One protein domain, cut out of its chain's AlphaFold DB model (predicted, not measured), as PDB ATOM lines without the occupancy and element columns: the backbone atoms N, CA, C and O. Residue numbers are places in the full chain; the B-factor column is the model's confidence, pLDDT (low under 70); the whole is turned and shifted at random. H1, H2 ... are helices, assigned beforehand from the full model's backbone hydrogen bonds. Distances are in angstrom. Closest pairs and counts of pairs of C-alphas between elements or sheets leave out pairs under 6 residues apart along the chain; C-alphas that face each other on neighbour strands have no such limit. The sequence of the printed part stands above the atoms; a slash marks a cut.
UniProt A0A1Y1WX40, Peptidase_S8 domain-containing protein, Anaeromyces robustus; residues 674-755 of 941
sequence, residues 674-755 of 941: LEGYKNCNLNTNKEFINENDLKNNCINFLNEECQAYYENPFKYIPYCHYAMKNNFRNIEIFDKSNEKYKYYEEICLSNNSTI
ATOM      1  N   LEU A 674     221.916 211.764 336.422       82.75
ATOM      2  CA  LEU A 674     220.693 211.447 335.674       82.75
ATOM      3  C   LEU A 674     220.696 212.052 334.265       82.75
ATOM      4  O   LEU A 674     220.234 211.401 333.330       82.75
ATOM      5  N   GLU A 675     221.235 213.260 334.090       82.38
ATOM      6  CA  GLU A 675     221.404 213.907 332.781       82.38
ATOM      7  C   GLU A 675     222.427 213.165 331.897       82.38
ATOM      8  O   GLU A 675     222.260 213.118 330.674       82.38
ATOM      9  N   GLY A 676     223.435 212.518 332.496       79.44
ATOM     10  CA  GLY A 676     224.362 211.620 331.802       79.44
ATOM     11  C   GLY A 676     223.665 210.377 331.235       79.44
ATOM     12  O   GLY A 676     223.737 210.117 330.032       79.44
ATOM     13  N   TYR A 677     222.916 209.651 332.072       83.31
ATOM     14  CA  TYR A 677     222.233 208.404 331.680       83.31
ATOM     15  C   TYR A 677     220.795 208.596 331.164       83.31
ATOM     16  O   TYR A 677     220.081 207.618 330.930       83.31
ATOM     17  N   LYS A 678     220.361 209.838 330.903       84.06
ATOM     18  CA  LYS A 678     218.995 210.164 330.439       84.06
ATOM     19  C   LYS A 678     218.561 209.393 329.193       84.06
ATOM     20  O   LYS A 678     217.390 209.058 329.059       84.06
ATOM     21  N   ASN A 679     219.504 209.076 328.302       83.31
ATOM     22  CA  ASN A 679     219.240 208.323 327.075       83.31
ATOM     23  C   ASN A 679     218.776 206.887 327.370       83.31
ATOM     24  O   ASN A 679     218.008 206.329 326.588       83.31
ATOM     25  N   CYS A 680     219.208 206.320 328.500       85.69
ATOM     26  CA  CYS A 680     218.806 205.007 328.993       85.69
ATOM     27  C   CYS A 680     217.488 205.068 329.795       85.69
ATOM     28  O   CYS A 680     216.808 204.060 329.967       85.69
ATOM     29  N   ASN A 681     217.075 206.243 330.280       79.25
ATOM     30  CA  ASN A 681     215.819 206.402 331.011       79.25
ATOM     31  C   ASN A 681     214.633 206.555 330.037       79.25
ATOM     32  O   ASN A 681     214.165 207.661 329.765       79.25
ATOM     33  N   LEU A 682     214.146 205.432 329.493       75.06
ATOM     34  CA  LEU A 682     213.114 205.371 328.441       75.06
ATOM     35  C   LEU A 682     211.686 205.665 328.956       75.06
ATOM     36  O   LEU A 682     210.726 204.944 328.662       75.06
ATOM     37  N   ASN A 683     211.528 206.730 329.741       60.91
ATOM     38  CA  ASN A 683     210.292 207.067 330.440       60.91
ATOM     39  C   ASN A 683     209.282 207.793 329.527       60.91
ATOM     40  O   ASN A 683     209.023 208.988 329.657       60.91
ATOM     41  N   THR A 684     208.708 207.049 328.578       56.06
ATOM     42  CA  THR A 684     207.606 207.508 327.714       56.06
ATOM     43  C   THR A 684     206.310 206.744 328.002       56.06
ATOM     44  O   THR A 684     206.321 205.576 328.394       56.06
ATOM     45  N   ASN A 685     205.164 207.414 327.839       56.50
ATOM     46  CA  ASN A 685     203.853 206.811 328.089       56.50
ATOM     47  C   ASN A 685     203.460 205.855 326.951       56.50
ATOM     48  O   ASN A 685     203.445 206.251 325.786       56.50
ATOM     49  N   LYS A 686     203.052 204.626 327.306       54.09
ATOM     50  CA  LYS A 686     202.682 203.542 326.367       54.09
ATOM     51  C   LYS A 686     201.605 203.899 325.332       54.09
ATOM     52  O   LYS A 686     201.479 203.188 324.342       54.09
ATOM     53  N   GLU A 687     200.810 204.943 325.560       54.75
ATOM     54  CA  GLU A 687     199.634 205.255 324.737       54.75
ATOM     55  C   GLU A 687     199.962 205.998 323.429       54.75
ATOM     56  O   GLU A 687     199.203 205.873 322.471       54.75
ATOM     57  N   PHE A 688     201.083 206.733 323.350       52.56
ATOM     58  CA  PHE A 688     201.450 207.530 322.166       52.56
ATOM     59  C   PHE A 688     202.970 207.612 321.941       52.56
ATOM     60  O   PHE A 688     203.571 208.681 322.048       52.56
ATOM     61  N   ILE A 689     203.593 206.491 321.575       63.84
ATOM     62  CA  ILE A 689     204.954 206.468 321.012       63.84
ATOM     63  C   ILE A 689     204.823 206.350 319.486       63.84
ATOM     64  O   ILE A 689     204.182 205.419 318.998       63.84
ATOM     65  N   ASN A 690     205.390 207.291 318.724       72.31
ATOM     66  CA  ASN A 690     205.410 207.192 317.259       72.31
ATOM     67  C   ASN A 690     206.565 206.296 316.770       72.31
ATOM     68  O   ASN A 690     207.484 205.976 317.519       72.31
ATOM     69  N   GLU A 691     206.529 205.893 315.501       71.50
ATOM     70  CA  GLU A 691     207.470 204.917 314.930       71.50
ATOM     71  C   GLU A 691     208.947 205.370 314.980       71.50
ATOM     72  O   GLU A 691     209.836 204.543 315.187       71.50
ATOM     73  N   ASN A 692     209.217 206.678 314.874       71.00
ATOM     74  CA  ASN A 692     210.575 207.220 314.990       71.00
ATOM     75  C   ASN A 692     211.060 207.224 316.445       71.00
ATOM     76  O   ASN A 692     212.191 206.821 316.709       71.00
ATOM     77  N   ASP A 693     210.206 207.626 317.390       74.56
ATOM     78  CA  ASP A 693     210.552 207.627 318.816       74.56
ATOM     79  C   ASP A 693     210.730 206.200 319.344       74.56
ATOM     80  O   ASP A 693     211.667 205.932 320.092       74.56
ATOM     81  N   LEU A 694     209.916 205.243 318.881       78.44
ATOM     82  CA  LEU A 694     210.103 203.824 319.189       78.44
ATOM     83  C   LEU A 694     211.447 203.310 318.653       78.44
ATOM     84  O   LEU A 694     212.164 202.608 319.366       78.44
ATOM     85  N   LYS A 695     211.822 203.689 317.423       78.69
ATOM     86  CA  LYS A 695     213.117 203.332 316.830       78.69
ATOM     87  C   LYS A 695     214.293 203.938 317.604       78.69
ATOM     88  O   LYS A 695     215.252 203.218 317.878       78.69
ATOM     89  N   ASN A 696     214.210 205.206 318.000       78.31
ATOM     90  CA  ASN A 696     215.235 205.871 318.811       78.31
ATOM     91  C   ASN A 696     215.353 205.233 320.206       78.31
ATOM     92  O   ASN A 696     216.457 204.907 320.641       78.31
ATOM     93  N   ASN A 697     214.225 204.960 320.867       84.25
ATOM     94  CA  ASN A 697     214.207 204.294 322.168       84.25
ATOM     95  C   ASN A 697     214.781 202.873 322.076       84.25
ATOM     96  O   ASN A 697     215.528 202.479 322.965       84.25
ATOM     97  N   CYS A 698     214.527 202.125 320.995       84.56
ATOM     98  CA  CYS A 698     215.169 200.826 320.773       84.56
ATOM     99  C   CYS A 698     216.677 200.925 320.490       84.56
ATOM    100  O   CYS A 698     217.423 200.061 320.941       84.56
ATOM    101  N   ILE A 699     217.152 201.963 319.790       84.12
ATOM    102  CA  ILE A 699     218.595 202.197 319.592       84.12
ATOM    103  C   ILE A 699     219.286 202.453 320.939       84.12
ATOM    104  O   ILE A 699     220.331 201.863 321.207       84.12
ATOM    105  N   ASN A 700     218.681 203.262 321.814       85.12
ATOM    106  CA  ASN A 700     219.204 203.495 323.161       85.12
ATOM    107  C   ASN A 700     219.074 202.252 324.060       85.12
ATOM    108  O   ASN A 700     219.999 201.932 324.800       85.12
ATOM    109  N   PHE A 701     217.960 201.516 323.984       88.12
ATOM    110  CA  PHE A 701     217.744 200.288 324.757       88.12
ATOM    111  C   PHE A 701     218.801 199.219 324.463       88.12
ATOM    112  O   PHE A 701     219.259 198.538 325.378       88.12
ATOM    113  N   LEU A 702     219.188 199.074 323.195       86.94
ATOM    114  CA  LEU A 702     220.156 198.078 322.731       86.94
ATOM    115  C   LEU A 702     221.620 198.555 322.818       86.94
ATOM    116  O   LEU A 702     222.515 197.829 322.391       86.94
ATOM    117  N   ASN A 703     221.881 199.750 323.359       86.75
ATOM    118  CA  ASN A 703     223.235 200.253 323.582       86.75
ATOM    119  C   ASN A 703     223.898 199.520 324.767       86.75
ATOM    120  O   ASN A 703     223.287 199.378 325.827       86.75
ATOM    121  N   GLU A 704     225.150 199.085 324.602       86.00
ATOM    122  CA  GLU A 704     225.933 198.364 325.618       86.00
ATOM    123  C   GLU A 704     226.087 199.149 326.935       86.00
ATOM    124  O   GLU A 704     225.985 198.565 328.014       86.00
ATOM    125  N   GLU A 705     226.259 200.472 326.863       83.88
ATOM    126  CA  GLU A 705     226.350 201.361 328.030       83.88
ATOM    127  C   GLU A 705     225.030 201.381 328.812       83.88
ATOM    128  O   GLU A 705     225.016 201.215 330.033       83.88
ATOM    129  N   CYS A 706     223.903 201.479 328.101       88.81
ATOM    130  CA  CYS A 706     222.583 201.410 328.716       88.81
ATOM    131  C   CYS A 706     222.262 200.010 329.256       88.81
ATOM    132  O   CYS A 706     221.690 199.906 330.336       88.81
ATOM    133  N   GLN A 707     222.665 198.932 328.576       89.75
ATOM    134  CA  GLN A 707     222.502 197.565 329.088       89.75
ATOM    135  C   GLN A 707     223.292 197.339 330.384       89.75
ATOM    136  O   GLN A 707     222.741 196.778 331.332       89.75
ATOM    137  N   ALA A 708     224.527 197.838 330.474       84.12
ATOM    138  CA  ALA A 708     225.312 197.793 331.707       84.12
ATOM    139  C   ALA A 708     224.678 198.638 332.833       84.12
ATOM    140  O   ALA A 708     224.631 198.196 333.985       84.12
ATOM    141  N   TYR A 709     224.126 199.811 332.500       87.50
ATOM    142  CA  TYR A 709     223.332 200.627 333.421       87.50
ATOM    143  C   TYR A 709     222.066 199.892 333.908       87.50
ATOM    144  O   TYR A 709     221.779 199.913 335.100       87.50
ATOM    145  N   TYR A 710     221.341 199.165 333.047       89.25
ATOM    146  CA  TYR A 710     220.147 198.401 333.451       89.25
ATOM    147  C   TYR A 710     220.453 197.204 334.369       89.25
ATOM    148  O   TYR A 710     219.545 196.720 335.048       89.25
ATOM    149  N   GLU A 711     221.691 196.698 334.375       86.94
ATOM    150  CA  GLU A 711     222.120 195.591 335.244       86.94
ATOM    151  C   GLU A 711     222.579 196.037 336.632       86.94
ATOM    152  O   GLU A 711     222.353 195.318 337.605       86.94
ATOM    153  N   ASN A 712     223.205 197.209 336.745       82.75
ATOM    154  CA  ASN A 712     223.591 197.783 338.034       82.75
ATOM    155  C   ASN A 712     223.568 199.319 337.960       82.75
ATOM    156  O   ASN A 712     224.632 199.934 337.858       82.75
ATOM    157  N   PRO A 713     222.389 199.965 338.015       81.62
ATOM    158  CA  PRO A 713     222.279 201.412 337.812       81.62
ATOM    159  C   PRO A 713     223.058 202.188 338.878       81.62
ATOM    160  O   PRO A 713     223.747 203.154 338.567       81.62
ATOM    161  N   PHE A 714     223.046 201.719 340.127       83.06
ATOM    162  CA  PHE A 714     223.702 202.376 341.260       83.06
ATOM    163  C   PHE A 714     225.236 202.431 341.177       83.06
ATOM    164  O   PHE A 714     225.842 203.290 341.811       83.06
ATOM    165  N   LYS A 715     225.869 201.572 340.366       77.56
ATOM    166  CA  LYS A 715     227.294 201.682 340.009       77.56
ATOM    167  C   LYS A 715     227.585 202.915 339.140       77.56
ATOM    168  O   LYS A 715     228.698 203.429 339.168       77.56
ATOM    169  N   TYR A 716     226.604 203.352 338.353       76.38
ATOM    170  CA  TYR A 716     226.715 204.441 337.381       76.38
ATOM    171  C   TYR A 716     226.083 205.753 337.874       76.38
ATOM    172  O   TYR A 716     226.473 206.814 337.395       76.38
ATOM    173  N   ILE A 717     225.158 205.683 338.842       78.75
ATOM    174  CA  ILE A 717     224.547 206.841 339.524       78.75
ATOM    175  C   ILE A 717     224.682 206.776 341.075       78.75
ATOM    176  O   ILE A 717     223.678 206.699 341.797       78.75
ATOM    177  N   PRO A 718     225.915 206.719 341.626       72.25
ATOM    178  CA  PRO A 718     226.153 206.595 343.067       72.25
ATOM    179  C   PRO A 718     225.660 207.777 343.924       72.25
ATOM    180  O   PRO A 718     225.145 207.529 345.019       72.25
ATOM    181  N   TYR A 719     225.748 209.035 343.471       74.56
ATOM    182  CA  TYR A 719     225.203 210.174 344.232       74.56
ATOM    183  C   TYR A 719     223.672 210.087 344.332       74.56
ATOM    184  O   TYR A 719     223.106 210.351 345.398       74.56
ATOM    185  N   CYS A 720     222.994 209.621 343.282       79.81
ATOM    186  CA  CYS A 720     221.569 209.307 343.330       79.81
ATOM    187  C   CYS A 720     221.241 208.134 344.265       79.81
ATOM    188  O   CYS A 720     220.265 208.226 345.013       79.81
ATOM    189  N   HIS A 721     222.052 207.065 344.296       80.19
ATOM    190  CA  HIS A 721     221.876 205.987 345.281       80.19
ATOM    191  C   HIS A 721     221.949 206.535 346.714       80.19
ATOM    192  O   HIS A 721     221.080 206.248 347.541       80.19
ATOM    193  N   TYR A 722     222.950 207.371 347.001       73.44
ATOM    194  CA  TYR A 722     223.126 208.006 348.305       73.44
ATOM    195  C   TYR A 722     221.955 208.941 348.662       73.44
ATOM    196  O   TYR A 722     221.443 208.887 349.785       73.44
ATOM    197  N   ALA A 723     221.460 209.731 347.702       77.12
ATOM    198  CA  ALA A 723     220.287 210.590 347.880       77.12
ATOM    199  C   ALA A 723     219.006 209.791 348.198       77.12
ATOM    200  O   ALA A 723     218.211 210.212 349.044       77.12
ATOM    201  N   MET A 724     218.824 208.624 347.570       79.50
ATOM    202  CA  MET A 724     217.705 207.714 347.845       79.50
ATOM    203  C   MET A 724     217.842 207.041 349.215       79.50
ATOM    204  O   MET A 724     216.896 207.073 350.004       79.50
ATOM    205  N   LYS A 725     219.022 206.489 349.538       77.50
ATOM    206  CA  LYS A 725     219.305 205.808 350.816       77.50
ATOM    207  C   LYS A 725     219.023 206.707 352.027       77.50
ATOM    208  O   LYS A 725     218.474 206.241 353.025       77.50
ATOM    209  N   ASN A 726     219.345 207.997 351.920       72.56
ATOM    210  CA  ASN A 726     219.149 208.987 352.984       72.56
ATOM    211  C   ASN A 726     217.790 209.718 352.930       72.56
ATOM    212  O   ASN A 726     217.542 210.608 353.740       72.56
ATOM    213  N   ASN A 727     216.883 209.343 352.018       76.06
ATOM    214  CA  ASN A 727     215.599 210.021 351.761       76.06
ATOM    215  C   ASN A 727     215.717 211.514 351.374       76.06
ATOM    216  O   ASN A 727     214.745 212.260 351.497       76.06
ATOM    217  N   PHE A 728     216.873 211.958 350.869       80.31
ATOM    218  CA  PHE A 728     217.051 213.317 350.340       80.31
ATOM    219  C   PHE A 728     216.265 213.526 349.038       80.31
ATOM    220  O   PHE A 728     215.822 214.641 348.756       80.31
ATOM    221  N   ARG A 729     216.075 212.456 348.252       78.56
ATOM    222  CA  ARG A 729     215.333 212.464 346.985       78.56
ATOM    223  C   ARG A 729     214.774 211.082 346.667       78.56
ATOM    224  O   ARG A 729     215.446 210.078 346.861       78.56
ATOM    225  N   ASN A 730     213.559 211.040 346.124       81.38
ATOM    226  CA  ASN A 730     212.992 209.830 345.527       81.38
ATOM    227  C   ASN A 730     213.149 209.887 343.998       81.38
ATOM    228  O   ASN A 730     212.941 210.947 343.405       81.38
ATOM    229  N   ILE A 731     213.527 208.771 343.371       81.56
ATOM    230  CA  ILE A 731     213.923 208.698 341.956       81.56
ATOM    231  C   ILE A 731     213.340 207.414 341.345       81.56
ATOM    232  O   ILE A 731     213.568 206.326 341.870       81.56
ATOM    233  N   GLU A 732     212.597 207.522 340.235       80.44
ATOM    234  CA  GLU A 732     212.219 206.354 339.421       80.44
ATOM    235  C   GLU A 732     213.424 205.960 338.558       80.44
ATOM    236  O   GLU A 732     213.810 206.695 337.647       80.44
ATOM    237  N   ILE A 733     214.015 204.801 338.845       81.19
ATOM    238  CA  ILE A 733     215.089 204.224 338.039       81.19
ATOM    239  C   ILE A 733     214.479 203.299 336.977       81.19
ATOM    240  O   ILE A 733     213.552 202.526 337.232       81.19
ATOM    241  N   PHE A 734     215.001 203.404 335.758       82.75
ATOM    242  CA  PHE A 734     214.680 202.510 334.655       82.75
ATOM    243  C   PHE A 734     215.756 201.418 334.584       82.75
ATOM    244  O   PHE A 734     216.837 201.647 334.052       82.75
ATOM    245  N   ASP A 735     215.472 200.257 335.168       83.94
ATOM    246  CA  ASP A 735     216.355 199.084 335.213       83.94
ATOM    247  C   ASP A 735     215.581 197.794 334.872       83.94
ATOM    248  O   ASP A 735     214.397 197.841 334.526       83.94
ATOM    249  N   LYS A 736     216.224 196.625 335.003       84.44
ATOM    250  CA  LYS A 736     215.599 195.309 334.749       84.44
ATOM    251  C   LYS A 736     214.415 194.961 335.675       84.44
ATOM    252  O   LYS A 736     213.714 193.983 335.406       84.44
ATOM    253  N   SER A 737     214.159 195.729 336.739       82.25
ATOM    254  CA  SER A 737     212.982 195.579 337.611       82.25
ATOM    255  C   SER A 737     211.776 196.422 337.167       82.25
ATOM    256  O   SER A 737     210.640 196.081 337.505       82.25
ATOM    257  N   ASN A 738     211.994 197.484 336.382       83.62
ATOM    258  CA  ASN A 738     210.945 198.411 335.959       83.62
ATOM    259  C   ASN A 738     209.928 197.728 335.017       83.62
ATOM    260  O   ASN A 738     210.295 197.086 334.033       83.62
ATOM    261  N   GLU A 739     208.623 197.905 335.257       78.00
ATOM    262  CA  GLU A 739     207.557 197.276 334.452       78.00
ATOM    263  C   GLU A 739     207.588 197.662 332.958       78.00
ATOM    264  O   GLU A 739     207.069 196.933 332.105       78.00
ATOM    265  N   LYS A 740     208.200 198.806 332.621       78.31
ATOM    266  CA  LYS A 740     208.385 199.275 331.241       78.31
ATOM    267  C   LYS A 740     209.572 198.596 330.543       78.31
ATOM    268  O   LYS A 740     209.556 198.522 329.317       78.31
ATOM    269  N   TYR A 741     210.547 198.052 331.280       84.94
ATOM    270  CA  TYR A 741     211.721 197.379 330.707       84.94
ATOM    271  C   TYR A 741     211.303 196.225 329.786       84.94
ATOM    272  O   TYR A 741     211.695 196.187 328.622       84.94
ATOM    273  N   LYS A 742     210.403 195.354 330.263       82.50
ATOM    274  CA  LYS A 742     209.903 194.187 329.511       82.50
ATOM    275  C   LYS A 742     209.211 194.547 328.195       82.50
ATOM    276  O   LYS A 742     209.287 193.793 327.238       82.50
ATOM    277  N   TYR A 743     208.567 195.712 328.123       82.00
ATOM    278  CA  TYR A 743     207.933 196.192 326.891       82.00
ATOM    279  C   TYR A 743     208.973 196.538 325.810       82.00
ATOM    280  O   TYR A 743     208.770 196.215 324.641       82.00
ATOM    281  N   TYR A 744     210.103 197.138 326.196       82.81
ATOM    282  CA  TYR A 744     211.214 197.391 325.275       82.81
ATOM    283  C   TYR A 744     212.026 196.125 324.980       82.81
ATOM    284  O   TYR A 744     212.394 195.905 323.830       82.81
ATOM    285  N   GLU A 745     212.220 195.249 325.968       86.00
ATOM    286  CA  GLU A 745     212.810 193.919 325.787       86.00
ATOM    287  C   GLU A 745     212.041 193.112 324.726       86.00
ATOM    288  O   GLU A 745     212.627 192.683 323.734       86.00
ATOM    289  N   GLU A 746     210.717 192.993 324.860       81.81
ATOM    290  CA  GLU A 746     209.867 192.306 323.884       81.81
ATOM    291  C   GLU A 746     209.906 192.978 322.501       81.81
ATOM    292  O   GLU A 746     210.150 192.304 321.496       81.81
ATOM    293  N   ILE A 747     209.681 194.294 322.402       81.44
ATOM    294  CA  ILE A 747     209.488 194.963 321.102       81.44
ATOM    295  C   ILE A 747     210.801 195.182 320.342       81.44
ATOM    296  O   ILE A 747     210.831 194.974 319.123       81.44
ATOM    297  N   CYS A 748     211.878 195.571 321.028       82.75
ATOM    298  CA  CYS A 748     213.157 195.874 320.386       82.75
ATOM    299  C   CYS A 748     213.932 194.607 319.996       82.75
ATOM    300  O   CYS A 748     214.642 194.629 318.991       82.75
ATOM    301  N   LEU A 749     213.771 193.494 320.728       77.19
ATOM    302  CA  LEU A 749     214.417 192.221 320.379       77.19
ATOM    303  C   LEU A 749     213.618 191.403 319.347       77.19
ATOM    304  O   LEU A 749     214.223 190.683 318.551       77.19
ATOM    305  N   SER A 750     212.281 191.511 319.309       63.88
ATOM    306  CA  SER A 750     211.451 190.722 318.376       63.88
ATOM    307  C   SER A 750     211.414 191.259 316.937       63.88
ATOM    308  O   SER A 750     211.371 190.465 315.999       63.88
ATOM    309  N   ASN A 751     211.480 192.580 316.725       53.91
ATOM    310  CA  ASN A 751     211.339 193.210 315.396       53.91
ATOM    311  C   ASN A 751     212.659 193.379 314.612       53.91
ATOM    312  O   ASN A 751     212.790 194.270 313.762       53.91
ATOM    313  N   ASN A 752     213.635 192.504 314.865       51.12
ATOM    314  CA  ASN A 752     215.032 192.626 314.424       51.12
ATOM    315  C   ASN A 752     215.267 192.453 312.897       51.12
ATOM    316  O   ASN A 752     216.400 192.333 312.440       51.12
ATOM    317  N   SER A 753     214.202 192.427 312.086       48.78
ATOM    318  CA  SER A 753     214.241 192.307 310.619       48.78
ATOM    319  C   SER A 753     213.581 193.466 309.859       48.78
ATOM    320  O   SER A 753     213.806 193.588 308.655       48.78
ATOM    321  N   THR A 754     212.803 194.333 310.524       47.56
ATOM    322  CA  THR A 754     211.964 195.343 309.836       47.56
ATOM    323  C   THR A 754     212.317 196.784 310.211       47.56
ATOM    324  O   THR A 754     212.369 197.648 309.339       47.56
ATOM    325  N   ILE A 755     212.612 197.059 311.488       50.19
ATOM    326  CA  ILE A 755     212.859 198.431 311.983       50.19
ATOM    327  C   ILE A 755     214.298 198.906 311.668       50.19
ATOM    328  O   ILE A 755     214.558 200.107 311.542       50.19
TER     329      ILE A 755
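AT A GLANCE: This is residues 674 to 755 of the 941 residues of the protein "Peptidase_S8 domain-containing protein" of Anaeromyces robustus (UniProt A0A1Y1WX40). Short helices are strung along an elongated body: H2 and H6 meet crosswise toward one end, and from H2 the helices H3, H4 and H5 step one after another to the other end. The long stretch of residues 726 to 740, with no named element, folds back from H5 to H6, while little H1 sits near H3 and H5. The printed part has 82 residues, with six named helices in the order H1 to H6 and no named strand, in the class all helix. It is only just compact, close to loose, with a radius of gyration of the C-alphas of 13.6 A and spans of 45 by 26 by 20 A.

HOW THE PARTS SIT: Start at H2, residues 691 to 701, the longest helix. It touches H6, residues 741 to 750, about perpendicular at 74 degrees; look at the C-alphas of Cys 698 and Cys 748, their closest, 5.4 A apart. H3, residues 704 to 711, is close to H2 but not clearly touching, with the closest C-alphas, Asn 700 and Cys 706, 6.8 A apart. H4, residues 713 to 716, is likewise close to H3 but not clearly touching, with the closest C-alphas at Tyr 709 and Tyr 716, 6.5 A. H5, residues 718 to 725, is close to H4 but not clearly touching, at Phe 714 and His 721, whose C-alphas are the closest, 5.7 A. H1, residues 674 to 677, is close to H3 but not clearly touching, its closest C-alphas being Tyr 677 and Cys 706, 7.6 A. In H2, H3, H5 and H6 every O i to N i+4 pair is within hydrogen-bond range; H1 and H4 are too short for such a pair.

IN THESE COORDINATES: Find C-alpha 691 at (207.470, 204.917, 314.930); from there H2 runs 15.0 A to C-alpha 701. H6 runs 14.0 A, ending at C-alpha 750 at (211.451, 190.722, 318.376). H3 spans 10.7 A and H5 10.4 A; H4 spans 5.4 A, and H1, from C-alpha 674 at (220.693, 211.447, 335.674), 5.3 A.

THE WHOLE: The two C-alphas farthest apart are those of Asn 726 and Thr 754, 45.8 A. The printed part has no cut; the links H1 to H2 and H5 to H6 are long. Check the B-factor column at residues 683 to 689 and 750 to 755, where the model's pLDDT is under 70.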